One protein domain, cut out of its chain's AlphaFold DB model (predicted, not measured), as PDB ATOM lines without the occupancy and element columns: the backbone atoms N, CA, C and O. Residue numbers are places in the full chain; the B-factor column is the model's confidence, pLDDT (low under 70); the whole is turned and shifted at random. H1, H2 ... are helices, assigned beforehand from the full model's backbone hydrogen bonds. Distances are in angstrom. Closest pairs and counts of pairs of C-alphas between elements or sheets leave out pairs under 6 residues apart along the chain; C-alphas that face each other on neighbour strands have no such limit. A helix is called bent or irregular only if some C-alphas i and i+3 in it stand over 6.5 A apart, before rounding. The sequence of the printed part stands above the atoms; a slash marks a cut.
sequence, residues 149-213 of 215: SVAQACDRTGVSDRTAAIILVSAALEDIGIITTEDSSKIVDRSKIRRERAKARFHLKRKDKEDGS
ATOM      1  N   SER A 149     111.889 135.600 105.007       91.38
ATOM      2  CA  SER A 149     111.953 137.062 104.875       91.38
ATOM      3  C   SER A 149     111.580 137.522 103.468       91.38
ATOM      4  O   SER A 149     110.762 138.425 103.311       91.38
ATOM      5  N   VAL A 150     112.106 136.845 102.440       91.12
ATOM      6  CA  VAL A 150     111.769 137.122 101.035       91.12
ATOM      7  C   VAL A 150     110.285 136.867 100.786       91.12
ATOM      8  O   VAL A 150     109.619 137.691 100.167       91.12
ATOM      9  N   ALA A 151     109.745 135.755 101.291       93.19
ATOM     10  CA  ALA A 151     108.334 135.421 101.133       93.19
ATOM     11  C   ALA A 151     107.415 136.486 101.754       93.19
ATOM     12  O   ALA A 151     106.466 136.919 101.101       93.19
ATOM     13  N   GLN A 152     107.723 136.947 102.971       92.69
ATOM     14  CA  GLN A 152     106.972 138.025 103.617       92.69
ATOM     15  C   GLN A 152     107.113 139.354 102.871       92.69
ATOM     16  O   GLN A 152     106.117 140.041 102.672       92.69
ATOM     17  N   ALA A 153     108.323 139.716 102.438       92.50
ATOM     18  CA  ALA A 153     108.548 140.933 101.665       92.50
ATOM     19  C   ALA A 153     107.735 140.919 100.362       92.50
ATOM     20  O   ALA A 153     107.048 141.891 100.076       92.50
ATOM     21  N   CYS A 154     107.724 139.797  99.635       93.12
ATOM     22  CA  CYS A 154     106.928 139.635  98.415       93.12
ATOM     23  C   CYS A 154     105.417 139.723  98.672       93.12
ATOM     24  O   CYS A 154     104.683 140.228  97.826       93.12
ATOM     25  N   ASP A 155     104.936 139.211  99.810       92.56
ATOM     26  CA  ASP A 155     103.531 139.350 100.206       92.56
ATOM     27  C   ASP A 155     103.173 140.805 100.543       92.56
ATOM     28  O   ASP A 155     102.102 141.257 100.149       92.56
ATOM     29  N   ARG A 156     104.077 141.552 101.191       93.12
ATOM     30  CA  ARG A 156     103.884 142.978 101.512       93.12
ATOM     31  C   ARG A 156     103.917 143.877 100.275       93.12
ATOM     32  O   ARG A 156     103.140 144.818 100.192       93.12
ATOM     33  N   THR A 157     104.808 143.601  99.325       92.81
ATOM     34  CA  THR A 157     105.013 144.437  98.128       92.81
ATOM     35  C   THR A 157     104.184 144.000  96.922       92.81
ATOM     36  O   THR A 157     104.176 144.684  95.904       92.81
ATOM     37  N   GLY A 158     103.499 142.855  96.997       92.06
ATOM     38  CA  GLY A 158     102.668 142.344  95.902       92.06
ATOM     39  C   GLY A 158     103.453 141.818  94.694       92.06
ATOM     40  O   GLY A 158     102.883 141.637  93.619       92.06
ATOM     41  N   VAL A 159     104.752 141.544  94.841       94.31
ATOM     42  CA  VAL A 159     105.609 141.087  93.736       94.31
ATOM     43  C   VAL A 159     105.215 139.679  93.263       94.31
ATOM     44  O   VAL A 159     104.848 138.789  94.043       94.31
ATOM     45  N   SER A 160     105.296 139.458  91.946       93.88
ATOM     46  CA  SER A 160     105.023 138.149  91.347       93.88
ATOM     47  C   SER A 160     106.100 137.122  91.725       93.88
ATOM     48  O   SER A 160     107.286 137.446  91.786       93.88
ATOM     49  N   ASP A 161     105.720 135.850  91.897       93.88
ATOM     50  CA  ASP A 161     106.680 134.786  92.246       93.88
ATOM     51  C   ASP A 161     107.819 134.657  91.218       93.88
ATOM     52  O   ASP A 161     108.926 134.251  91.562       93.88
ATOM     53  N   ARG A 162     107.537 134.954  89.939       94.12
ATOM     54  CA  ARG A 162     108.527 134.870  88.856       94.12
ATOM     55  C   ARG A 162     109.538 136.008  88.964       94.12
ATOM     56  O   ARG A 162     110.733 135.757  88.882       94.12
ATOM     57  N   THR A 163     109.051 137.227  89.181       93.75
ATOM     58  CA  THR A 163     109.888 138.417  89.381       93.75
ATOM     59  C   THR A 163     110.767 138.255  90.619       93.75
ATOM     60  O   THR A 163     111.960 138.526  90.559       93.75
ATOM     61  N   ALA A 164     110.203 137.737  91.713       93.38
ATOM     62  CA  ALA A 164     110.945 137.480  92.941       93.38
ATOM     63  C   ALA A 164     112.059 136.438  92.758       93.38
ATOM     64  O   ALA A 164     113.161 136.621  93.260       93.38
ATOM     65  N   ALA A 165     111.786 135.356  92.027       92.94
ATOM     66  CA  ALA A 165     112.786 134.328  91.760       92.94
ATOM     67  C   ALA A 165     113.949 134.860  90.909       92.94
ATOM     68  O   ALA A 165     115.107 134.679  91.278       92.94
ATOM     69  N   ILE A 166     113.646 135.527  89.793       89.62
ATOM     70  CA  ILE A 166     114.662 135.994  88.839       89.62
ATOM     71  C   ILE A 166     115.453 137.174  89.411       89.62
ATOM     72  O   ILE A 166     116.668 137.100  89.525       89.62
ATOM     73  N   ILE A 167     114.764 138.252  89.783       83.62
ATOM     74  CA  ILE A 167     115.414 139.533  90.081       83.62
ATOM     75  C   ILE A 167     115.847 139.585  91.546       83.62
ATOM     76  O   ILE A 167     117.015 139.788  91.842       83.62
ATOM     77  N   LEU A 168     114.922 139.367  92.483       82.25
ATOM     78  CA  LEU A 168     115.218 139.606  93.903       82.25
ATOM     79  C   LEU A 168     116.155 138.571  94.516       82.25
ATOM     80  O   LEU A 168     116.805 138.864  95.512       82.25
ATOM     81  N   VAL A 169     116.165 137.349  93.985       87.81
ATOM     82  CA  VAL A 169     116.906 136.247  94.597       87.81
ATOM     83  C   VAL A 169     118.015 135.775  93.682       87.81
ATOM     84  O   VAL A 169     119.142 135.708  94.136       87.81
ATOM     85  N   SER A 170     117.747 135.465  92.414       87.88
ATOM     86  CA  SER A 170     118.811 134.922  91.562       87.88
ATOM     87  C   SER A 170     119.867 135.982  91.239       87.88
ATOM     88  O   SER A 170     121.029 135.731  91.523       87.88
ATOM     89  N   ALA A 171     119.469 137.177  90.778       88.69
ATOM     90  CA  ALA A 171     120.423 138.261  90.510       88.69
ATOM     91  C   ALA A 171     121.125 138.750  91.790       88.69
ATOM     92  O   ALA A 171     122.343 138.832  91.830       88.69
ATOM     93  N   ALA A 172     120.387 138.959  92.887       89.50
ATOM     94  CA  ALA A 172     121.012 139.357  94.153       89.50
ATOM     95  C   ALA A 172     122.006 138.307  94.689       89.50
ATOM     96  O   ALA A 172     123.039 138.658  95.245       89.50
ATOM     97  N   LEU A 173     121.713 137.008  94.549       88.88
ATOM     98  CA  LEU A 173     122.640 135.946  94.958       88.88
ATOM     99  C   LEU A 173     123.838 135.812  94.009       88.88
ATOM    100  O   LEU A 173     124.881 135.330  94.446       88.88
ATOM    101  N   GLU A 174     123.688 136.206  92.747       90.06
ATOM    102  CA  GLU A 174     124.776 136.295  91.772       90.06
ATOM    103  C   GLU A 174     125.708 137.468  92.106       90.06
ATOM    104  O   GLU A 174     126.912 137.261  92.227       90.06
ATOM    105  N   ASP A 175     125.159 138.648  92.417       89.12
ATOM    106  CA  ASP A 175     125.930 139.826  92.849       89.12
ATOM    107  C   ASP A 175     126.716 139.572  94.149       89.12
ATOM    108  O   ASP A 175     127.822 140.077  94.334       89.12
ATOM    109  N   ILE A 176     126.159 138.765  95.062       86.88
ATOM    110  CA  ILE A 176     126.819 138.362  96.318       86.88
ATOM    111  C   ILE A 176     127.820 137.202  96.084       86.88
ATOM    112  O   ILE A 176     128.553 136.819  96.994       86.88
ATOM    113  N   GLY A 177     127.875 136.621  94.879       86.19
ATOM    114  CA  GLY A 177     128.782 135.519  94.532       86.19
ATOM    115  C   GLY A 177     128.386 134.160  95.121       86.19
ATOM    116  O   GLY A 177     129.205 133.249  95.219       86.19
ATOM    117  N   ILE A 178     127.130 134.002  95.550       86.88
ATOM    118  CA  ILE A 178     126.593 132.733  96.074       86.88
ATOM    119  C   ILE A 178     126.207 131.789  94.933       86.88
ATOM    120  O   ILE A 178     126.267 130.566  95.098       86.88
ATOM    121  N   ILE A 179     125.764 132.359  93.813       88.50
ATOM    122  CA  ILE A 179     125.513 131.667  92.552       88.50
ATOM    123  C   ILE A 179     126.581 132.148  91.577       88.50
ATOM    124  O   ILE A 179     126.780 133.349  91.432       88.50
ATOM    125  N   THR A 180     127.255 131.217  90.914       87.00
ATOM    126  CA  THR A 180     128.198 131.523  89.834       87.00
ATOM    127  C   THR A 180     127.754 130.812  88.562       87.00
ATOM    128  O   THR A 180     126.861 129.958  88.585       87.00
ATOM    129  N   THR A 181     128.373 131.152  87.432       84.69
ATOM    130  CA  THR A 181     128.126 130.473  86.150       84.69
ATOM    131  C   THR A 181     128.465 128.984  86.199       84.69
ATOM    132  O   THR A 181     127.895 128.201  85.443       84.69
ATOM    133  N   GLU A 182     129.373 128.595  87.091       85.81
ATOM    134  CA  GLU A 182     129.820 127.217  87.286       85.81
ATOM    135  C   GLU A 182     128.942 126.485  88.314       85.81
ATOM    136  O   GLU A 182     128.530 125.348  88.079       85.81
ATOM    137  N   ASP A 183     128.554 127.164  89.403       84.25
ATOM    138  CA  ASP A 183     127.770 126.589  90.498       84.25
ATOM    139  C   ASP A 183     126.325 127.104  90.530       84.25
ATOM    140  O   ASP A 183     125.918 127.959  91.322       84.25
ATOM    141  N   SER A 184     125.480 126.463  89.721       83.44
ATOM    142  CA  SER A 184     124.043 126.750  89.621       83.44
ATOM    143  C   SER A 184     123.192 126.070  90.705       83.44
ATOM    144  O   SER A 184     121.960 126.011  90.625       83.44
ATOM    145  N   SER A 185     123.833 125.471  91.705       83.75
ATOM    146  CA  SER A 185     123.175 124.580  92.659       83.75
ATOM    147  C   SER A 185     122.132 125.336  93.498       83.75
ATOM    148  O   SER A 185     121.007 124.861  93.689       83.75
ATOM    149  N   LYS A 186     122.458 126.567  93.912       84.06
ATOM    150  CA  LYS A 186     121.650 127.409  94.811       84.06
ATOM    151  C   LYS A 186     120.570 128.243  94.121       84.06
ATOM    152  O   LYS A 186     119.884 129.007  94.797       84.06
ATOM    153  N   ILE A 187     120.335 128.045  92.820       86.88
ATOM    154  CA  ILE A 187     119.313 128.792  92.074       86.88
ATOM    155  C   ILE A 187     117.928 128.624  92.701       86.88
ATOM    156  O   ILE A 187     117.457 127.516  93.012       86.88
ATOM    157  N   VAL A 188     117.234 129.748  92.858       89.56
ATOM    158  CA  VAL A 188     115.895 129.795  93.431       89.56
ATOM    159  C   VAL A 188     114.859 129.945  92.325       89.56
ATOM    160  O   VAL A 188     114.666 131.015  91.770       89.56
ATOM    161  N   ASP A 189     114.140 128.861  92.032       90.44
ATOM    162  CA  ASP A 189     113.013 128.886  91.096       90.44
ATOM    163  C   ASP A 189     111.744 129.496  91.728       90.44
ATOM    164  O   ASP A 189     111.514 129.425  92.942       90.44
ATOM    165  N   ARG A 190     110.837 129.981  90.873       92.94
ATOM    166  CA  ARG A 190     109.471 130.412  91.199       92.94
ATOM    167  C   ARG A 190     108.759 129.426  92.125       92.94
ATOM    168  O   ARG A 190     108.065 129.827  93.060       92.94
ATOM    169  N   SER A 191     108.918 128.123  91.892       91.81
ATOM    170  CA  SER A 191     108.267 127.093  92.706       91.81
ATOM    171  C   SER A 191     108.766 127.074  94.153       91.81
ATOM    172  O   SER A 191     107.998 126.719  95.049       91.81
ATOM    173  N   LYS A 192     110.033 127.437  94.398       91.06
ATOM    174  CA  LYS A 192     110.591 127.564  95.753       91.06
ATOM    175  C   LYS A 192     109.947 128.757  96.464       91.06
ATOM    176  O   LYS A 192     109.391 128.558  97.540       91.06
ATOM    177  N   ILE A 193     109.879 129.923  95.816       93.12
ATOM    178  CA  ILE A 193     109.216 131.123  96.361       93.12
ATOM    179  C   ILE A 193     107.747 130.859  96.692       93.12
ATOM    180  O   ILE A 193     107.297 131.120  97.807       93.12
ATOM    181  N   ARG A 194     107.004 130.246  95.764       93.94
ATOM    182  CA  ARG A 194     105.586 129.924  95.971       93.94
ATOM    183  C   ARG A 194     105.362 129.016  97.184       93.94
ATOM    184  O   ARG A 194     104.391 129.193  97.918       93.94
ATOM    185  N   ARG A 195     106.243 128.030  97.402       93.56
ATOM    186  CA  ARG A 195     106.177 127.145  98.577       93.56
ATOM    187  C   ARG A 195     106.447 127.905  99.871       93.56
ATOM    188  O   ARG A 195     105.725 127.690 100.840       93.56
ATOM    189  N   GLU A 196     107.444 128.782  99.886       93.31
ATOM    190  CA  GLU A 196     107.776 129.567 101.078       93.31
ATOM    191  C   GLU A 196     106.668 130.573 101.425       93.31
ATOM    192  O   GLU A 196     106.277 130.649 102.587       93.31
ATOM    193  N   ARG A 197     106.050 131.238 100.436       93.69
ATOM    194  CA  ARG A 197     104.852 132.080 100.652       93.69
ATOM    195  C   ARG A 197     103.688 131.288 101.235       93.69
ATOM    196  O   ARG A 197     103.044 131.731 102.181       93.69
ATOM    197  N   ALA A 198     103.427 130.088 100.714       94.00
ATOM    198  CA  ALA A 198     102.368 129.234 101.245       94.00
ATOM    199  C   ALA A 198     102.612 128.858 102.717       94.00
ATOM    200  O   ALA A 198     101.679 128.900 103.517       94.00
ATOM    201  N   LYS A 199     103.862 128.549 103.087       93.06
ATOM    202  CA  LYS A 199     104.240 128.297 104.485       93.06
ATOM    203  C   LYS A 199     104.080 129.543 105.346       93.06
ATOM    204  O   LYS A 199     103.466 129.452 106.399       93.06
ATOM    205  N   ALA A 200     104.584 130.693 104.900       91.88
ATOM    206  CA  ALA A 200     104.486 131.948 105.642       91.88
ATOM    207  C   ALA A 200     103.023 132.299 105.960       91.88
ATOM    208  O   ALA A 200     102.683 132.553 107.112       91.88
ATOM    209  N   ARG A 201     102.135 132.195 104.966       92.62
ATOM    210  CA  ARG A 201     100.689 132.410 105.141       92.62
ATOM    211  C   ARG A 201     100.041 131.382 106.061       92.62
ATOM    212  O   ARG A 201      99.149 131.728 106.826       92.62
ATOM    213  N   PHE A 202     100.459 130.120 105.984       93.00
ATOM    214  CA  PHE A 202      99.977 129.084 106.896       93.00
ATOM    215  C   PHE A 202     100.393 129.367 108.344       93.00
ATOM    216  O   PHE A 202      99.574 129.217 109.243       93.00
ATOM    217  N   HIS A 203     101.631 129.811 108.563       89.81
ATOM    218  CA  HIS A 203     102.116 130.187 109.888       89.81
ATOM    219  C   HIS A 203     101.368 131.396 110.456       89.81
ATOM    220  O   HIS A 203     100.988 131.339 111.619       89.81
ATOM    221  N   LEU A 204     101.093 132.433 109.653       87.12
ATOM    222  CA  LEU A 204     100.261 133.565 110.095       87.12
ATOM    223  C   LEU A 204      98.868 133.096 110.531       87.12
ATOM    224  O   LEU A 204      98.476 133.327 111.663       87.12
ATOM    225  N   LYS A 205      98.184 132.307 109.691       88.00
ATOM    226  CA  LYS A 205      96.846 131.778 110.011       88.00
ATOM    227  C   LYS A 205      96.783 130.924 111.278       88.00
ATOM    228  O   LYS A 205      95.693 130.713 111.800       88.00
ATOM    229  N   ARG A 206      97.899 130.319 111.694       88.44
ATOM    230  CA  ARG A 206      97.970 129.568 112.954       88.44
ATOM    231  C   ARG A 206      98.113 130.507 114.142       88.44
ATOM    232  O   ARG A 206      97.360 130.337 115.088       88.44
ATOM    233  N   LYS A 207      98.992 131.507 114.037       82.38
ATOM    234  CA  LYS A 207      99.151 132.542 115.063       82.38
ATOM    235  C   LYS A 207      97.839 133.269 115.334       82.38
ATOM    236  O   LYS A 207      97.382 133.263 116.462       82.38
ATOM    237  N   ASP A 208      97.146 133.705 114.281       82.00
ATOM    238  CA  ASP A 208      95.857 134.400 114.416       82.00
ATOM    239  C   ASP A 208      94.790 133.568 115.168       82.00
ATOM    240  O   ASP A 208      93.865 134.120 115.757       82.00
ATOM    241  N   LYS A 209      94.881 132.229 115.130       78.56
ATOM    242  CA  LYS A 209      93.972 131.329 115.862       78.56
ATOM    243  C   LYS A 209      94.386 131.103 117.310       78.56
ATOM    244  O   LYS A 209      93.514 130.885 118.138       78.56
ATOM    245  N   GLU A 210      95.687 131.074 117.570       74.88
ATOM    246  CA  GLU A 210      96.249 130.935 118.914       74.88
ATOM    247  C   GLU A 210      95.956 132.228 119.703       74.88
ATOM    248  O   GLU A 210      95.325 132.164 120.755       74.88
ATOM    249  N   ASP A 211      96.218 133.393 119.105       73.38
ATOM    250  CA  ASP A 211      95.963 134.715 119.700       73.38
ATOM    251  C   ASP A 211      94.457 135.004 119.898       73.38
ATOM    252  O   ASP A 211      94.057 135.716 120.814       73.38
ATOM    253  N   GLY A 212      93.591 134.430 119.053       59.97
ATOM    254  CA  GLY A 212      92.132 134.544 119.178       59.97
ATOM    255  C   GLY A 212      91.490 133.592 120.195       59.97
ATOM    256  O   GLY A 212      90.276 133.637 120.360       59.97
ATOM    257  N   SER A 213      92.269 132.706 120.825       56.69
ATOM    258  CA  SER A 213      91.798 131.777 121.868       56.69
ATOM    259  C   SER A 213      92.150 132.218 123.293       56.69
ATOM    260  O   SER A 213      91.736 131.567 124.251       56.69
TER     261      SER A 213
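AT A GLANCE: This is residues 149 to 213 of the 215 residues of the protein "uncharacterized protein LOC114348899" of Diabrotica virgifera virgifera (western corn rootworm) (UniProt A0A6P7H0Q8). One long helix, H3, and a shorter one, H2, meet near their beginnings as an L, and the short helix H1 crosses H3 a little farther along. The far part of H3 and the last residues, 202 to 213, stick out as an arm that adds to the length, while a long link, residues 176 to 189, returns from the end of H2 to the beginning of H3. The printed part has 65 residues with three named helices, in the order H1, H2, H3, and no named strand; its class is all helix. It is loose, with a radius of gyration of the C-alphas of 14.4 A, and spans 51 by 20 by 19 A.

HOW THE PARTS SIT: H3, residues 190 to 211, touches H1, residues 149 to 157, with its residues 193 to 200 alone. The closest C-alphas of the two, those of Arg 197 and Ala 151, are 4.8 A apart, and their lines are about perpendicular, at 84 degrees. H2, residues 161 to 175, touches H3 with residues 161 to 166 alone, and H3 touches it with residues 190 to 194 alone. Their closest C-alphas, those of Arg 162 and Arg 190, are 5.1 A apart; at 71 degrees their lines are only just about perpendicular. H1 and H2 are close but not clearly touching, with the C-alphas of Cys 154 and Ala 164 closest at 7.1 A; they run opposite ways at a steep tilt of 50 degrees. Every O i to N i+4 pair is within hydrogen-bond range in H1, against 8 of 11 in H2 and 17 of 18 in H3.

IN THESE COORDINATES: H3 measures 31.8 A from C-alpha 190 at (109.471, 130.412, 91.199) to C-alpha 211 at (95.963, 134.715, 119.700). H2 measures 19.9 A and is neither bent nor irregular, but only just: C-alphas 168 and 171 are 6.4 A apart. H1 measures 12.2 A and begins at C-alpha 149, (111.953, 137.062, 104.875).

THE WHOLE: The C-alphas farthest apart, those of Glu 182 and Ser 213, are 51.6 A apart. The printed part has no cut; the link from H1 to H2 is tight and that from H2 to H3 is long. The mean pLDDT of the printed part is 88.2, with residues 212 to 213 under 70.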